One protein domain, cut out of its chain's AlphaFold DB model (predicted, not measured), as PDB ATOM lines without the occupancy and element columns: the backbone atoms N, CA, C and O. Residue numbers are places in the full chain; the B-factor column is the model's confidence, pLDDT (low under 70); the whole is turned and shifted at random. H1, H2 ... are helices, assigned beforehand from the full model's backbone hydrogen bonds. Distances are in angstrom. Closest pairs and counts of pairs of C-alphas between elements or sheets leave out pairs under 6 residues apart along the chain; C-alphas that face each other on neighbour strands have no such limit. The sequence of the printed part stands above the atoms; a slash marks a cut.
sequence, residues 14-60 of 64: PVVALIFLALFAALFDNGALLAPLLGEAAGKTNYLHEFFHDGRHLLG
ATOM      1  N   PRO A  14      10.143 -16.399 -12.669       95.94
ATOM      2  CA  PRO A  14      10.837 -17.578 -12.153       95.94
ATOM      3  C   PRO A  14      12.037 -17.980 -13.015       95.94
ATOM      4  O   PRO A  14      13.054 -18.402 -12.476       95.94
ATOM      5  N   VAL A  15      11.959 -17.804 -14.338       95.62
ATOM      6  CA  VAL A  15      13.081 -18.094 -15.247       95.62
ATOM      7  C   VAL A  15      14.255 -17.163 -14.957       95.62
ATOM      8  O   VAL A  15      15.385 -17.614 -14.801       95.62
ATOM      9  N   VAL A  16      13.983 -15.866 -14.819       96.25
ATOM     10  CA  VAL A  16      14.998 -14.866 -14.467       96.25
ATOM     11  C   VAL A  16      15.591 -15.152 -13.086       96.25
ATOM     12  O   VAL A  16      16.809 -15.122 -12.930       96.25
ATOM     13  N   ALA A  17      14.760 -15.495 -12.099       97.00
ATOM     14  CA  ALA A  17      15.222 -15.864 -10.763       97.00
ATOM     15  C   ALA A  17      16.135 -17.101 -10.783       97.00
ATOM     16  O   ALA A  17      17.174 -17.098 -10.127       97.00
ATOM     17  N   LEU A  18      15.796 -18.127 -11.571       97.75
ATOM     18  CA  LEU A  18      16.633 -19.318 -11.746       97.75
ATOM     19  C   LEU A  18      17.979 -18.990 -12.394       97.75
ATOM     20  O   LEU A  18      19.001 -19.516 -11.959       97.75
ATOM     21  N   ILE A  19      18.001 -18.098 -13.388       97.38
ATOM     22  CA  ILE A  19      19.249 -17.637 -14.009       97.38
ATOM     23  C   ILE A  19      20.127 -16.933 -12.970       97.38
ATOM     24  O   ILE A  19      21.306 -17.257 -12.849       97.38
ATOM     25  N   PHE A  20      19.563 -16.014 -12.184       96.94
ATOM     26  CA  PHE A  20      20.318 -15.331 -11.132       96.94
ATOM     27  C   PHE A  20      20.820 -16.288 -10.056       96.94
ATOM     28  O   PHE A  20      21.952 -16.141  -9.607       96.94
ATOM     29  N   LEU A  21      20.021 -17.283  -9.675       96.81
ATOM     30  CA  LEU A  21      20.438 -18.300  -8.716       96.81
ATOM     31  C   LEU A  21      21.594 -19.150  -9.257       96.81
ATOM     32  O   LEU A  21      22.548 -19.406  -8.529       96.81
ATOM     33  N   ALA A  22      21.542 -19.546 -10.530       95.12
ATOM     34  CA  ALA A  22      22.620 -20.295 -11.171       95.12
ATOM     35  C   ALA A  22      23.912 -19.469 -11.263       95.12
ATOM     36  O   ALA A  22      24.986 -19.978 -10.956       95.12
ATOM     37  N   LEU A  23      23.807 -18.187 -11.627       93.31
ATOM     38  CA  LEU A  23      24.947 -17.267 -11.646       93.31
ATOM     39  C   LEU A  23      25.527 -17.067 -10.248       93.31
ATOM     40  O   LEU A  23      26.739 -17.139 -10.078       93.31
ATOM     41  N   PHE A  24      24.673 -16.859  -9.245       93.12
ATOM     42  CA  PHE A  24      25.098 -16.750  -7.856       93.12
ATOM     43  C   PHE A  24      25.853 -18.004  -7.413       93.12
ATOM     44  O   PHE A  24      26.955 -17.888  -6.887       93.12
ATOM     45  N   ALA A  25      25.306 -19.192  -7.680       94.06
ATOM     46  CA  ALA A  25      25.956 -20.453  -7.346       94.06
ATOM     47  C   ALA A  25      27.316 -20.597  -8.044       94.06
ATOM     48  O   ALA A  25      28.290 -20.933  -7.385       94.06
ATOM     49  N   ALA A  26      27.405 -20.285  -9.340       92.19
ATOM     50  CA  ALA A  26      28.648 -20.386 -10.105       92.19
ATOM     51  C   ALA A  26      29.728 -19.387  -9.657       92.19
ATOM     52  O   ALA A  26      30.900 -19.739  -9.617       92.19
ATOM     53  N   LEU A  27      29.347 -18.149  -9.325       91.44
ATOM     54  CA  LEU A  27      30.286 -17.110  -8.889       91.44
ATOM     55  C   LEU A  27      30.716 -17.286  -7.430       91.44
ATOM     56  O   LEU A  27      31.817 -16.890  -7.066       91.44
ATOM     57  N   PHE A  28      29.854 -17.865  -6.593       91.31
ATOM     58  CA  PHE A  28      30.173 -18.173  -5.200       91.31
ATOM     59  C   PHE A  28      30.984 -19.468  -5.062       91.31
ATOM     60  O   PHE A  28      31.764 -19.612  -4.125       91.31
ATOM     61  N   ASP A  29      30.806 -20.412  -5.983       93.25
ATOM     62  CA  ASP A  29      31.533 -21.675  -6.014       93.25
ATOM     63  C   ASP A  29      33.012 -21.486  -6.385       93.25
ATOM     64  O   ASP A  29      33.351 -20.749  -7.311       93.25
ATOM     65  N   ASN A  30      33.895 -22.217  -5.703       92.19
ATOM     66  CA  ASN A  30      35.340 -22.191  -5.942       92.19
ATOM     67  C   ASN A  30      35.770 -23.217  -7.019       92.19
ATOM     68  O   ASN A  30      36.806 -23.874  -6.922       92.19
ATOM     69  N   GLY A  31      34.929 -23.401  -8.040       93.06
ATOM     70  CA  GLY A  31      35.177 -24.279  -9.184       93.06
ATOM     71  C   GLY A  31      34.657 -25.714  -9.054       93.06
ATOM     72  O   GLY A  31      34.820 -26.494  -9.994       93.06
ATOM     73  N   ALA A  32      34.014 -26.098  -7.948       94.56
ATOM     74  CA  ALA A  32      33.498 -27.453  -7.770       94.56
ATOM     75  C   ALA A  32      32.361 -27.792  -8.749       94.56
ATOM     76  O   ALA A  32      32.277 -28.925  -9.225       94.56
ATOM     77  N   LEU A  33      31.515 -26.820  -9.105       94.38
ATOM     78  CA  LEU A  33      30.392 -27.003 -10.029       94.38
ATOM     79  C   LEU A  33      30.858 -27.364 -11.441       94.38
ATOM     80  O   LEU A  33      30.224 -28.178 -12.110       94.38
ATOM     81  N   LEU A  34      31.959 -26.761 -11.896       93.19
ATOM     82  CA  LEU A  34      32.480 -26.957 -13.252       93.19
ATOM     83  C   LEU A  34      33.650 -27.944 -13.317       93.19
ATOM     84  O   LEU A  34      34.053 -28.320 -14.418       93.19
ATOM     85  N   ALA A  35      34.159 -28.419 -12.176       95.50
ATOM     86  CA  ALA A  35      35.226 -29.416 -12.110       95.50
ATOM     87  C   ALA A  35      34.955 -30.683 -12.949       95.50
ATOM     88  O   ALA A  35      35.884 -31.127 -13.624       95.50
ATOM     89  N   PRO A  36      33.726 -31.244 -13.019       95.94
ATOM     90  CA  PRO A  36      33.462 -32.407 -13.872       95.94
ATOM     91  C   PRO A  36      33.674 -32.148 -15.371       95.94
ATOM     92  O   PRO A  36      33.930 -33.087 -16.119       95.94
ATOM     93  N   LEU A  37      33.553 -30.893 -15.815       94.94
ATOM     94  CA  LEU A  37      33.684 -30.504 -17.218       94.94
ATOM     95  C   LEU A  37      35.080 -29.958 -17.549       94.94
ATOM     96  O   LEU A  37      35.607 -30.234 -18.621       94.94
ATOM     97  N   LEU A  38      35.665 -29.168 -16.645       94.06
ATOM     98  CA  LEU A  38      36.903 -28.415 -16.880       94.06
ATOM     99  C   LEU A  38      38.118 -28.983 -16.127       94.06
ATOM    100  O   LEU A  38      39.242 -28.524 -16.336       94.06
ATOM    101  N   GLY A  39      37.921 -29.966 -15.246       94.69
ATOM    102  CA  GLY A  39      38.983 -30.530 -14.417       94.69
ATOM    103  C   GLY A  39      39.621 -29.486 -13.499       94.69
ATOM    104  O   GLY A  39      38.947 -28.602 -12.971       94.69
ATOM    105  N   GLU A  40      40.943 -29.558 -13.325       94.62
ATOM    106  CA  GLU A  40      41.687 -28.648 -12.437       94.62
ATOM    107  C   GLU A  40      41.598 -27.169 -12.841       94.62
ATOM    108  O   GLU A  40      41.748 -26.288 -11.989       94.62
ATOM    109  N   ALA A  41      41.334 -26.876 -14.121       93.50
ATOM    110  CA  ALA A  41      41.173 -25.505 -14.596       93.50
ATOM    111  C   ALA A  41      39.978 -24.802 -13.927       93.50
ATOM    112  O   ALA A  41      40.027 -23.588 -13.729       93.50
ATOM    113  N   ALA A  42      38.953 -25.561 -13.513       93.50
ATOM    114  CA  ALA A  42      37.764 -25.022 -12.856       93.50
ATOM    115  C   ALA A  42      38.087 -24.251 -11.570       93.50
ATOM    116  O   ALA A  42      37.432 -23.255 -11.297       93.50
ATOM    117  N   GLY A  43      39.092 -24.695 -10.809       92.69
ATOM    118  CA  GLY A  43      39.569 -23.992  -9.614       92.69
ATOM    119  C   GLY A  43      40.765 -23.087  -9.908       92.69
ATOM    120  O   GLY A  43      40.769 -21.916  -9.549       92.69
ATOM    121  N   LYS A  44      41.780 -23.596 -10.624       92.50
ATOM    122  CA  LYS A  44      43.055 -22.877 -10.829       92.50
ATOM    123  C   LYS A  44      42.928 -21.602 -11.661       92.50
ATOM    124  O   LYS A  44      43.763 -20.712 -11.537       92.50
ATOM    125  N   THR A  45      41.928 -21.534 -12.536       90.44
ATOM    126  CA  THR A  45      41.704 -20.395 -13.439       90.44
ATOM    127  C   THR A  45      40.331 -19.760 -13.236       90.44
ATOM    128  O   THR A  45      39.743 -19.226 -14.175       90.44
ATOM    129  N   ASN A  46      39.803 -19.802 -12.009       93.06
ATOM    130  CA  ASN A  46      38.482 -19.262 -11.693       93.06
ATOM    131  C   ASN A  46      38.490 -17.731 -11.503       93.06
ATOM    132  O   ASN A  46      38.123 -17.204 -10.458       93.06
ATOM    133  N   TYR A  47      38.914 -16.993 -12.532       91.12
ATOM    134  CA  TYR A  47      39.068 -15.534 -12.463       91.12
ATOM    135  C   TYR A  47      37.765 -14.796 -12.141       91.12
ATOM    136  O   TYR A  47      37.792 -13.733 -11.525       91.12
ATOM    137  N   LEU A  48      36.624 -15.347 -12.567       90.56
ATOM    138  CA  LEU A  48      35.324 -14.766 -12.254       90.56
ATOM    139  C   LEU A  48      35.010 -14.890 -10.762       90.56
ATOM    140  O   LEU A  48      34.598 -13.896 -10.175       90.56
ATOM    141  N   HIS A  49      35.249 -16.047 -10.137       93.31
ATOM    142  CA  HIS A  49      35.087 -16.190  -8.689       93.31
ATOM    143  C   HIS A  49      35.906 -15.142  -7.937       93.31
ATOM    144  O   HIS A  49      35.335 -14.366  -7.177       93.31
ATOM    145  N   GLU A  50      37.207 -15.045  -8.222       92.50
ATOM    146  CA  GLU A  50      38.101 -14.106  -7.533       92.50
ATOM    147  C   GLU A  50      37.671 -12.644  -7.725       92.50
ATOM    148  O   GLU A  50      37.599 -11.882  -6.765       92.50
ATOM    149  N   PHE A  51      37.279 -12.250  -8.942       93.50
ATOM    150  CA  PHE A  51      36.795 -10.892  -9.202       93.50
ATOM    151  C   PHE A  51      35.543 -10.542  -8.381       93.50
ATOM    152  O   PHE A  51      35.453  -9.457  -7.802       93.50
ATOM    153  N   PHE A  52      34.561 -11.446  -8.317       92.62
ATOM    154  CA  PHE A  52      33.337 -11.216  -7.543       92.62
ATOM    155  C   PHE A  52      33.572 -11.337  -6.034       92.62
ATOM    156  O   PHE A  52      32.954 -10.607  -5.255       92.62
ATOM    157  N   HIS A  53      34.478 -12.217  -5.622       92.69
ATOM    158  CA  HIS A  53      34.935 -12.364  -4.249       92.69
ATOM    159  C   HIS A  53      35.587 -11.069  -3.742       92.69
ATOM    160  O   HIS A  53      35.177 -10.537  -2.708       92.69
ATOM    161  N   ASP A  54      36.503 -10.488  -4.515       93.94
ATOM    162  CA  ASP A  54      37.145  -9.208  -4.200       93.94
ATOM    163  C   ASP A  54      36.156  -8.043  -4.248       93.94
ATOM    164  O   ASP A  54      36.164  -7.175  -3.374       93.94
ATOM    165  N   GLY A  55      35.242  -8.038  -5.221       92.44
ATOM    166  CA  GLY A  55      34.162  -7.056  -5.287       92.44
ATOM    167  C   GLY A  55      33.284  -7.077  -4.034       92.44
ATOM    168  O   GLY A  55      32.927  -6.029  -3.501       92.44
ATOM    169  N   ARG A  56      32.977  -8.263  -3.504       90.06
ATOM    170  CA  ARG A  56      32.222  -8.417  -2.255       90.06
ATOM    171  C   ARG A  56      32.995  -7.858  -1.057       90.06
ATOM    172  O   ARG A  56      32.403  -7.149  -0.240       90.06
ATOM    173  N   HIS A  57      34.298  -8.115  -0.986       92.25
ATOM    174  CA  HIS A  57      35.163  -7.531   0.039       92.25
ATOM    175  C   HIS A  57      35.225  -6.004  -0.044       92.25
ATOM    176  O   HIS A  57      35.117  -5.331   0.981       92.25
ATOM    177  N   LEU A  58      35.316  -5.446  -1.254       93.94
ATOM    178  CA  LEU A  58      35.274  -4.001  -1.484       93.94
ATOM    179  C   LEU A  58      33.963  -3.381  -0.977       93.94
ATOM    180  O   LEU A  58      33.962  -2.278  -0.437       93.94
ATOM    181  N   LEU A  59      32.849  -4.100  -1.119       92.94
ATOM    182  CA  LEU A  59      31.533  -3.683  -0.629       92.94
ATOM    183  C   LEU A  59      31.343  -3.910   0.884       92.94
ATOM    184  O   LEU A  59      30.235  -3.737   1.393       92.94
ATOM    185  N   GLY A  60      32.405  -4.274   1.613       86.94
ATOM    186  CA  GLY A  60      32.407  -4.414   3.070       86.94
ATOM    187  C   GLY A  60      31.712  -5.675   3.579       86.94
ATOM    188  O   GLY A  60      31.448  -5.790   4.776       86.94
TER     189      GLY A  60
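What this domain is: This is residues 14 to 60 of the 64 residues of an uncharacterized protein of uncultured Rubrobacteraceae bacterium (UniProt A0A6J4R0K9). Two longer helices, H1 and H4, meet as a flat L, and the stretch between them loops out beyond the corner as a small head with two short helices, H2 and H3. The arms of the L stick out: residues 14 to 23 of H1 and residues 54 to 60, of which 54 to 58 belong to H4, stand free. The printed part has 47 residues, with four named helices in the order H1, H2, H3, H4 and no named strand; the class is all helix. It is only just loose, close to compact, with a radius of gyration of the C-alphas of 11.8 A and spans of 30 by 29 by 10 A.

Where its parts are: H1, residues 14 to 28, begins with C-alpha 14 at (10.837, -17.578, -12.153) and runs 20.6 A to C-alpha 28 at (30.173, -18.173, -5.200). H2, residues 35 to 38, is 5.2 A long, and H3, residues 41 to 44, is 5.0 A long. H4, residues 47 to 58, runs 16.4 A and ends with C-alpha 58 at (35.274, -4.001, -1.484).

How they stand to each other: H1 touches H4 with residues 26 to 28 alone, and H4 touches H1 with residues 48 to 53 alone. Their closest C-alphas, those of Leu 27 and His 49, are 4.9 A apart. Their lines are about perpendicular, at 90 degrees. H2 and H3 only just touch, and only at the corner by their link, with 3 pairs of C-alphas within 8 A; the closest, those of Ala 35 and Ala 42, are 5.1 A apart. H1 is apart from H2 and H3, and H4 is apart from H2 and H3. In H1 and H4 every O i to N i+4 pair is within hydrogen-bond range; H2 and H3, four residues each, are too short for such a pair.

The domain as a whole: The two C-alphas farthest apart, those of Leu 37 and Gly 60, are 33.1 A apart. The printed part has no cut. The links H2 to H3 and H3 to H4 are tight, and H1 to H2 is short. The mean pLDDT of the printed part is 93.6, and no printed residue is under 70.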